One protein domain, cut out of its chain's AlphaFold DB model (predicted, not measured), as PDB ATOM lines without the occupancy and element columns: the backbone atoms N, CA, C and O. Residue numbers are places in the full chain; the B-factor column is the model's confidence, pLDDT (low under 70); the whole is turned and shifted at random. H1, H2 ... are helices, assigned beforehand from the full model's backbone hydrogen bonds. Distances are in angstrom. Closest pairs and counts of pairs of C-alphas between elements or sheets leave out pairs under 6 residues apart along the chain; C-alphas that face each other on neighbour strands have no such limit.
ATOM      1  N   TRP A  19     361.970 427.168 403.119       97.00
ATOM      2  CA  TRP A  19     360.529 427.383 403.242       97.00
ATOM      3  C   TRP A  19     360.090 428.789 402.803       97.00
ATOM      4  O   TRP A  19     359.049 428.933 402.166       97.00
ATOM      5  N   MET A  20     360.855 429.840 403.115       97.25
ATOM      6  CA  MET A  20     360.516 431.203 402.694       97.25
ATOM      7  C   MET A  20     360.618 431.379 401.174       97.25
ATOM      8  O   MET A  20     359.781 432.082 400.607       97.25
ATOM      9  N   LEU A  21     361.583 430.716 400.524       97.25
ATOM     10  CA  LEU A  21     361.705 430.661 399.064       97.25
ATOM     11  C   LEU A  21     360.533 429.881 398.445       97.25
ATOM     12  O   LEU A  21     359.769 430.448 397.664       97.25
ATOM     13  N   TYR A  22     360.300 428.641 398.892       97.12
ATOM     14  CA  TYR A  22     359.169 427.809 398.463       97.12
ATOM     15  C   TYR A  22     357.827 428.539 398.605       97.12
ATOM     16  O   TYR A  22     357.030 428.598 397.668       97.12
ATOM     17  N   ARG A  23     357.575 429.159 399.767       96.56
ATOM     18  CA  ARG A  23     356.342 429.910 400.022       96.56
ATOM     19  C   ARG A  23     356.216 431.103 399.078       96.56
ATOM     20  O   ARG A  23     355.101 431.394 398.653       96.56
ATOM     21  N   ALA A  24     357.303 431.815 398.774       95.06
ATOM     22  CA  ALA A  24     357.257 432.951 397.857       95.06
ATOM     23  C   ALA A  24     356.793 432.509 396.463       95.06
ATOM     24  O   ALA A  24     355.833 433.081 395.946       95.06
ATOM     25  N   ASP A  25     357.389 431.452 395.915       94.94
ATOM     26  CA  ASP A  25     357.073 430.967 394.571       94.94
ATOM     27  C   ASP A  25     355.687 430.310 394.515       94.94
ATOM     28  O   ASP A  25     354.817 430.765 393.768       94.94
ATOM     29  N   LYS A  26     355.389 429.369 395.421       93.62
ATOM     30  CA  LYS A  26     354.071 428.716 395.480       93.62
ATOM     31  C   LYS A  26     352.922 429.662 395.840       93.62
ATOM     32  O   LYS A  26     351.783 429.415 395.448       93.62
ATOM     33  N   SER A  27     353.173 430.775 396.539       92.56
ATOM     34  CA  SER A  27     352.127 431.784 396.780       92.56
ATOM     35  C   SER A  27     351.752 432.582 395.527       92.56
ATOM     36  O   SER A  27     350.596 432.992 395.411       92.56
ATOM     37  N   LYS A  28     352.686 432.768 394.580       90.62
ATOM     38  CA  LYS A  28     352.397 433.375 393.272       90.62
ATOM     39  C   LYS A  28     351.537 432.424 392.446       90.62
ATOM     40  O   LYS A  28     350.461 432.836 392.027       90.62
ATOM     41  N   GLU A  29     351.939 431.154 392.334       89.50
ATOM     42  CA  GLU A  29     351.174 430.105 391.635       89.50
ATOM     43  C   GLU A  29     349.722 430.028 392.146       89.50
ATOM     44  O   GLU A  29     348.774 430.119 391.367       89.50
ATOM     45  N   LEU A  30     349.524 429.975 393.474       85.88
ATOM     46  CA  LEU A  30     348.188 429.960 394.093       85.88
ATOM     47  C   LEU A  30     347.348 431.223 393.835       85.88
ATOM     48  O   LEU A  30     346.130 431.181 394.011       85.88
ATOM     49  N   THR A  31     347.974 432.349 393.485       84.50
ATOM     50  CA  THR A  31     347.288 433.632 393.259       84.50
ATOM     51  C   THR A  31     347.018 433.886 391.773       84.50
ATOM     52  O   THR A  31     346.003 434.490 391.444       84.50
ATOM     53  N   GLN A  32     347.883 433.401 390.878       82.75
ATOM     54  CA  GLN A  32     347.791 433.610 389.427       82.75
ATOM     55  C   GLN A  32     346.551 432.956 388.798       82.75
ATOM     56  O   GLN A  32     345.961 433.531 387.891       82.75
ATOM     57  N   GLY A  33     346.112 431.799 389.304       71.69
ATOM     58  CA  GLY A  33     344.925 431.090 388.802       71.69
ATOM     59  C   GLY A  33     343.573 431.589 389.336       71.69
ATOM     60  O   GLY A  33     342.600 430.839 389.287       71.69
ATOM     61  N   ARG A  34     343.489 432.792 389.927       76.31
ATOM     62  CA  ARG A  34     342.283 433.272 390.631       76.31
ATOM     63  C   ARG A  34     341.619 434.469 389.940       76.31
ATOM     64  O   ARG A  34     342.323 435.385 389.522       76.31
ATOM     65  N   PRO A  35     340.272 434.525 389.889       76.69
ATOM     66  CA  PRO A  35     339.563 435.668 389.327       76.69
ATOM     67  C   PRO A  35     339.817 436.941 390.146       76.69
ATOM     68  O   PRO A  35     339.859 436.915 391.383       76.69
ATOM     69  N   ALA A  36     339.960 438.067 389.444       64.12
ATOM     70  CA  ALA A  36     340.197 439.373 390.045       64.12
ATOM     71  C   ALA A  36     339.065 439.734 391.025       64.12
ATOM     72  O   ALA A  36     337.909 439.874 390.640       64.12
ATOM     73  N   GLY A  37     339.412 439.855 392.310       71.00
ATOM     74  CA  GLY A  37     338.469 440.061 393.415       71.00
ATOM     75  C   GLY A  37     338.518 438.957 394.476       71.00
ATOM     76  O   GLY A  37     338.303 439.240 395.653       71.00
ATOM     77  N   MET A  38     338.898 437.723 394.120       72.75
ATOM     78  CA  MET A  38     338.975 436.612 395.076       72.75
ATOM     79  C   MET A  38     340.387 436.473 395.673       72.75
ATOM     80  O   MET A  38     341.141 435.552 395.359       72.75
ATOM     81  N   VAL A  39     340.759 437.402 396.557       79.44
ATOM     82  CA  VAL A  39     342.068 437.418 397.240       79.44
ATOM     83  C   VAL A  39     342.043 436.515 398.481       79.44
ATOM     84  O   VAL A  39     341.204 436.701 399.360       79.44
ATOM     85  N   LEU A  40     342.976 435.558 398.592       80.75
ATOM     86  CA  LEU A  40     343.162 434.788 399.834       80.75
ATOM     87  C   LEU A  40     343.766 435.644 400.941       80.75
ATOM     88  O   LEU A  40     344.672 436.451 400.708       80.75
ATOM     89  N   LEU A  41     343.374 435.366 402.184       89.00
ATOM     90  CA  LEU A  41     344.075 435.934 403.322       89.00
ATOM     91  C   LEU A  41     345.469 435.291 403.446       89.00
ATOM     92  O   LEU A  41     345.626 434.074 403.356       89.00
ATOM     93  N   GLN A  42     346.500 436.090 403.730       89.94
ATOM     94  CA  GLN A  42     347.886 435.601 403.860       89.94
ATOM     95  C   GLN A  42     348.060 434.498 404.925       89.94
ATOM     96  O   GLN A  42     348.980 433.680 404.829       89.94
ATOM     97  N   ALA A  43     347.170 434.444 405.921       91.69
ATOM     98  CA  ALA A  43     347.108 433.359 406.899       91.69
ATOM     99  C   ALA A  43     346.676 432.020 406.268       91.69
ATOM    100  O   ALA A  43     347.281 430.989 406.556       91.69
ATOM    101  N   GLU A  44     345.688 432.038 405.368       89.75
ATOM    102  CA  GLU A  44     345.175 430.853 404.667       89.75
ATOM    103  C   GLU A  44     346.210 430.319 403.671       89.75
ATOM    104  O   GLU A  44     346.515 429.129 403.695       89.75
ATOM    105  N   ILE A  45     346.848 431.207 402.892       91.44
ATOM    106  CA  ILE A  45     347.977 430.858 402.006       91.44
ATOM    107  C   ILE A  45     349.066 430.122 402.797       91.44
ATOM    108  O   ILE A  45     349.551 429.075 402.377       91.44
ATOM    109  N   SER A  46     349.434 430.647 403.969       94.06
ATOM    110  CA  SER A  46     350.489 430.053 404.800       94.06
ATOM    111  C   SER A  46     350.085 428.698 405.389       94.06
ATOM    112  O   SER A  46     350.937 427.826 405.519       94.06
ATOM    113  N   ARG A  47     348.798 428.501 405.715       93.62
ATOM    114  CA  ARG A  47     348.265 427.221 406.204       93.62
ATOM    115  C   ARG A  47     348.284 426.150 405.108       93.62
ATOM    116  O   ARG A  47     348.789 425.061 405.354       93.62
ATOM    117  N   ILE A  48     347.790 426.479 403.912       92.25
ATOM    118  CA  ILE A  48     347.744 425.562 402.759       92.25
ATOM    119  C   ILE A  48     349.164 425.177 402.329       92.25
ATOM    120  O   ILE A  48     349.481 423.997 402.213       92.25
ATOM    121  N   LEU A  49     350.046 426.162 402.139       95.25
ATOM    122  CA  LEU A  49     351.419 425.895 401.711       95.25
ATOM    123  C   LEU A  49     352.231 425.147 402.779       95.25
ATOM    124  O   LEU A  49     353.090 424.351 402.419       95.25
ATOM    125  N   GLY A  50     351.949 425.351 404.072       95.88
ATOM    126  CA  GLY A  50     352.608 424.610 405.152       95.88
ATOM    127  C   GLY A  50     352.245 423.122 405.153       95.88
ATOM    128  O   GLY A  50     353.104 422.285 405.409       95.88
ATOM    129  N   GLN A  51     350.996 422.786 404.807       95.50
ATOM    130  CA  GLN A  51     350.576 421.398 404.586       95.50
ATOM    131  C   GLN A  51     351.236 420.806 403.336       95.50
ATOM    132  O   GLN A  51     351.743 419.691 403.397       95.50
ATOM    133  N   ARG A  52     351.294 421.563 402.229       94.88
ATOM    134  CA  ARG A  52     351.968 421.115 400.999       94.88
ATOM    135  C   ARG A  52     353.452 420.839 401.221       94.88
ATOM    136  O   ARG A  52     353.895 419.759 400.876       94.88
ATOM    137  N   TRP A  53     354.186 421.731 401.891       95.81
ATOM    138  CA  TRP A  53     355.610 421.536 402.206       95.81
ATOM    139  C   TRP A  53     355.893 420.279 403.047       95.81
ATOM    140  O   TRP A  53     356.932 419.646 402.878       95.81
ATOM    141  N   ALA A  54     354.973 419.889 403.934       95.00
ATOM    142  CA  ALA A  54     355.100 418.658 404.718       95.00
ATOM    143  C   ALA A  54     354.877 417.375 403.891       95.00
ATOM    144  O   ALA A  54     355.353 416.316 404.290       95.00
ATOM    145  N   LEU A  55     354.164 417.476 402.763       95.38
ATOM    146  CA  LEU A  55     353.865 416.388 401.821       95.38
ATOM    147  C   LEU A  55     354.703 416.464 400.530       95.38
ATOM    148  O   LEU A  55     354.526 415.648 399.630       95.38
ATOM    149  N   GLU A  56     355.572 417.469 400.418       95.19
ATOM    150  CA  GLU A  56     356.367 417.749 399.227       95.19
ATOM    151  C   GLU A  56     357.484 416.711 399.063       95.19
ATOM    152  O   GLU A  56     358.056 416.232 400.048       95.19
ATOM    153  N   THR A  57     357.812 416.372 397.816       97.06
ATOM    154  CA  THR A  57     358.851 415.369 397.530       97.06
ATOM    155  C   THR A  57     360.223 415.793 398.087       97.06
ATOM    156  O   THR A  57     360.538 416.989 398.094       97.06
ATOM    157  N   PRO A  58     361.074 414.843 398.531       96.25
ATOM    158  CA  PRO A  58     362.390 415.169 399.086       96.25
ATOM    159  C   PRO A  58     363.255 415.944 398.084       96.25
ATOM    160  O   PRO A  58     363.775 416.991 398.439       96.25
ATOM    161  N   SER A  59     363.271 415.542 396.808       97.06
ATOM    162  CA  SER A  59     364.008 416.240 395.742       97.06
ATOM    163  C   SER A  59     363.642 417.729 395.616       97.06
ATOM    164  O   SER A  59     364.525 418.578 395.484       97.06
ATOM    165  N   VAL A  60     362.353 418.079 395.714       96.38
ATOM    166  CA  VAL A  60     361.923 419.486 395.695       96.38
ATOM    167  C   VAL A  60     362.375 420.208 396.965       96.38
ATOM    168  O   VAL A  60     362.795 421.362 396.890       96.38
ATOM    169  N   ARG A  61     362.328 419.553 398.129       96.00
ATOM    170  CA  ARG A  61     362.829 420.142 399.377       96.00
ATOM    171  C   ARG A  61     364.332 420.412 399.311       96.00
ATOM    172  O   ARG A  61     364.732 421.542 399.589       96.00
ATOM    173  N   ASP A  62     365.117 419.442 398.856       97.75
ATOM    174  CA  ASP A  62     366.570 419.534 398.691       97.75
ATOM    175  C   ASP A  62     366.956 420.686 397.748       97.75
ATOM    176  O   ASP A  62     367.850 421.473 398.058       97.75
ATOM    177  N   PHE A  63     366.215 420.873 396.650       98.06
ATOM    178  CA  PHE A  63     366.383 422.005 395.728       98.06
ATOM    179  C   PHE A  63     366.181 423.374 396.403       98.06
ATOM    180  O   PHE A  63     366.967 424.302 396.191       98.06
ATOM    181  N   TYR A  64     365.155 423.529 397.248       98.00
ATOM    182  CA  TYR A  64     364.969 424.773 398.008       98.00
ATOM    183  C   TYR A  64     365.973 424.922 399.161       98.00
ATOM    184  O   TYR A  64     366.296 426.051 399.533       98.00
ATOM    185  N   GLU A  65     366.497 423.825 399.712       98.00
ATOM    186  CA  GLU A  65     367.587 423.843 400.693       98.00
ATOM    187  C   GLU A  65     368.928 424.242 400.057       98.00
ATOM    188  O   GLU A  65     369.657 425.038 400.651       98.00
ATOM    189  N   GLN A  66     369.218 423.807 398.827       98.25
ATOM    190  CA  GLN A  66     370.363 424.277 398.042       98.25
ATOM    191  C   GLN A  66     370.259 425.780 397.747       98.25
ATOM    192  O   GLN A  66     371.149 426.537 398.132       98.25
ATOM    193  N   LYS A  67     369.124 426.247 397.210       97.75
ATOM    194  CA  LYS A  67     368.874 427.686 396.999       97.75
ATOM    195  C   LYS A  67     368.979 428.519 398.281       97.75
ATOM    196  O   LYS A  67     369.360 429.685 398.235       97.75
ATOM    197  N   ALA A  68     368.626 427.953 399.435       98.00
ATOM    198  CA  ALA A  68     368.765 428.634 400.721       98.00
ATOM    199  C   ALA A  68     370.227 428.734 401.191       98.00
ATOM    200  O   ALA A  68     370.577 429.724 401.833       98.00
ATOM    201  N   LYS A  69     371.079 427.751 400.861       97.94
ATOM    202  CA  LYS A  69     372.536 427.827 401.075       97.94
ATOM    203  C   LYS A  69     373.148 428.905 400.181       97.94
ATOM    204  O   LYS A  69     373.754 429.831 400.706       97.94
ATOM    205  N   GLU A  70     372.851 428.883 398.881       97.88
ATOM    206  CA  GLU A  70     373.283 429.910 397.919       97.88
ATOM    207  C   GLU A  70     372.864 431.324 398.363       97.88
ATOM    208  O   GLU A  70     373.674 432.249 398.385       97.88
ATOM    209  N   ALA A  71     371.608 431.499 398.795       96.81
ATOM    210  CA  ALA A  71     371.107 432.779 399.294       96.81
ATOM    211  C   ALA A  71     371.771 433.223 400.612       96.81
ATOM    212  O   ALA A  71     371.910 434.426 400.846       96.81
ATOM    213  N   LYS A  72     372.184 432.281 401.471       96.69
ATOM    214  CA  LYS A  72     372.958 432.562 402.689       96.69
ATOM    215  C   LYS A  72     374.387 432.982 402.343       96.69
ATOM    216  O   LYS A  72     374.823 434.016 402.822       96.69
ATOM    217  N   GLU A  73     375.076 432.251 401.474       97.12
ATOM    218  CA  GLU A  73     376.444 432.565 401.033       97.12
ATOM    219  C   GLU A  73     376.514 433.892 400.262       97.12
ATOM    220  O   GLU A  73     377.450 434.676 400.422       97.12
ATOM    221  N   ALA A  74     375.508 434.185 399.433       96.50
ATOM    222  CA  ALA A  74     375.360 435.482 398.782       96.50
ATOM    223  C   ALA A  74     375.164 436.611 399.807       96.50
ATOM    224  O   ALA A  74     375.768 437.673 399.668       96.50
ATOM    225  N   HIS A  75     374.355 436.378 400.847       96.50
ATOM    226  CA  HIS A  75     374.135 437.337 401.933       96.50
ATOM    227  C   HIS A  75     375.397 437.570 402.769       96.50
ATOM    228  O   HIS A  75     375.758 438.720 402.977       96.50
ATOM    229  N   GLU A  76     376.115 436.512 403.149       95.62
ATOM    230  CA  GLU A  76     377.371 436.590 403.913       95.62
ATOM    231  C   GLU A  76     378.466 437.344 403.144       95.62
ATOM    232  O   GLU A  76     379.218 438.112 403.735       95.62
ATOM    233  N   ARG A  77     378.504 437.218 401.810       95.94
ATOM    234  CA  ARG A  77     379.406 437.999 400.946       95.94
ATOM    235  C   ARG A  77     378.996 439.472 400.804       95.94
ATOM    236  O   ARG A  77     379.865 440.323 400.663       95.94
ATOM    237  N   MET A  78     377.695 439.774 400.801       94.88
ATOM    238  CA  MET A  78     377.184 441.153 400.716       94.88
ATOM    239  C   MET A  78     377.232 441.895 402.058       94.88
ATOM    240  O   MET A  78     377.354 443.116 402.074       94.88
ATOM    241  N   TYR A  79     377.117 441.170 403.171       94.19
ATOM    242  CA  TYR A  79     377.057 441.712 404.525       94.19
ATOM    243  C   TYR A  79     377.961 440.886 405.461       94.19
ATOM    244  O   TYR A  79     377.444 440.138 406.295       94.19
ATOM    245  N   PRO A  80     379.299 441.000 405.346       93.62
ATOM    246  CA  PRO A  80     380.236 440.216 406.159       93.62
ATOM    247  C   PRO A  80     380.059 440.460 407.666       93.62
ATOM    248  O   PRO A  80     380.130 439.523 408.455       93.62
ATOM    249  N   ASP A  81     379.719 441.690 408.062       93.00
ATOM    250  CA  ASP A  81     379.481 442.079 409.460       93.00
ATOM    251  C   ASP A  81     378.053 441.766 409.959       93.00
ATOM    252  O   ASP A  81     377.632 442.222 411.029       93.00
ATOM    253  N   TYR A  82     377.245 441.020 409.194       94.00
ATOM    254  CA  TYR A  82     375.866 440.734 409.581       94.00
ATOM    255  C   TYR A  82     375.778 439.755 410.757       94.00
ATOM    256  O   TYR A  82     375.940 438.543 410.615       94.00
ATOM    257  N   GLN A  83     375.359 440.273 411.912       91.81
ATOM    258  CA  GLN A  83     374.997 439.459 413.066       91.81
ATOM    259  C   GLN A  83     373.486 439.488 413.333       91.81
ATOM    260  O   GLN A  83     372.858 440.545 413.454       91.81
ATOM    261  N   TYR A  84     372.873 438.310 413.486       92.19
ATOM    262  CA  TYR A  84     371.463 438.230 413.858       92.19
ATOM    263  C   TYR A  84     371.251 438.497 415.357       92.19
ATOM    264  O   TYR A  84     371.408 437.604 416.188       92.19
ATOM    265  N   ILE A  85     370.780 439.703 415.688       90.00
ATOM    266  CA  ILE A  85     370.412 440.090 417.057       90.00
ATOM    267  C   ILE A  85     368.889 439.907 417.275       90.00
ATOM    268  O   ILE A  85     368.072 440.629 416.684       90.00
ATOM    269  N   PRO A  86     368.440 438.944 418.106       89.50
ATOM    270  CA  PRO A  86     367.022 438.734 418.391       89.50
ATOM    271  C   PRO A  86     366.472 439.777 419.380       89.50
ATOM    272  O   PRO A  86     366.725 439.707 420.577       89.50
TER     273      PRO A  86
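What this domain is: This is residues 19 to 86 of the 371 residues of the protein "HMG box domain-containing protein" of Pycnoporus cinnabarinus (UniProt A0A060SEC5). The longest helix, H3, and H2 make an open V joined at one end by a tight link, and H1 crosses H2 and reaches H3 with its first residues. Residues 72 to 86, of which 72 to 78 belong to H3, stick out. The 68 printed residues have three named helices, H1, H2, H3 in chain order, and no named strand: all helix. The whole is loose, radius of gyration of the C-alphas 15.3 A, and elongated, spanning 44 by 27 by 22 A.

Where its parts are: H3, residues 58 to 78, is 29.9 A long and ends at C-alpha 78 (377.184, 441.153, 400.716). H1, residues 19 to 32, begins at C-alpha 19 (360.529, 427.383, 403.242). H2 is residues 42 to 55.

How they stand to each other: H3 touches H1 at a steep tilt of 68 degrees, only just short of about perpendicular, opposite ways; the closest C-alphas, Tyr 22 and Tyr 64, are 6.6 A apart. H1 touches with residues 19 to 22 alone, H3 with 64 to 68 alone. H1 touches H2 at 65 degrees, a steep tilt; the closest C-alphas, Arg 23 and Leu 49, are 6.6 A apart. H2 and H3 are close but not clearly touching, closest C-alphas Trp 53 and Arg 61 at 7.9 A. In H1, H2 and H3 every O i to N i+4 pair is within hydrogen-bond range.

The domain as a whole: The farthest C-alphas, Pro 35 and Asp 81, are 45.2 A apart. The printed part has no cut and no long link between helices; residue 36 alone is under pLDDT 70.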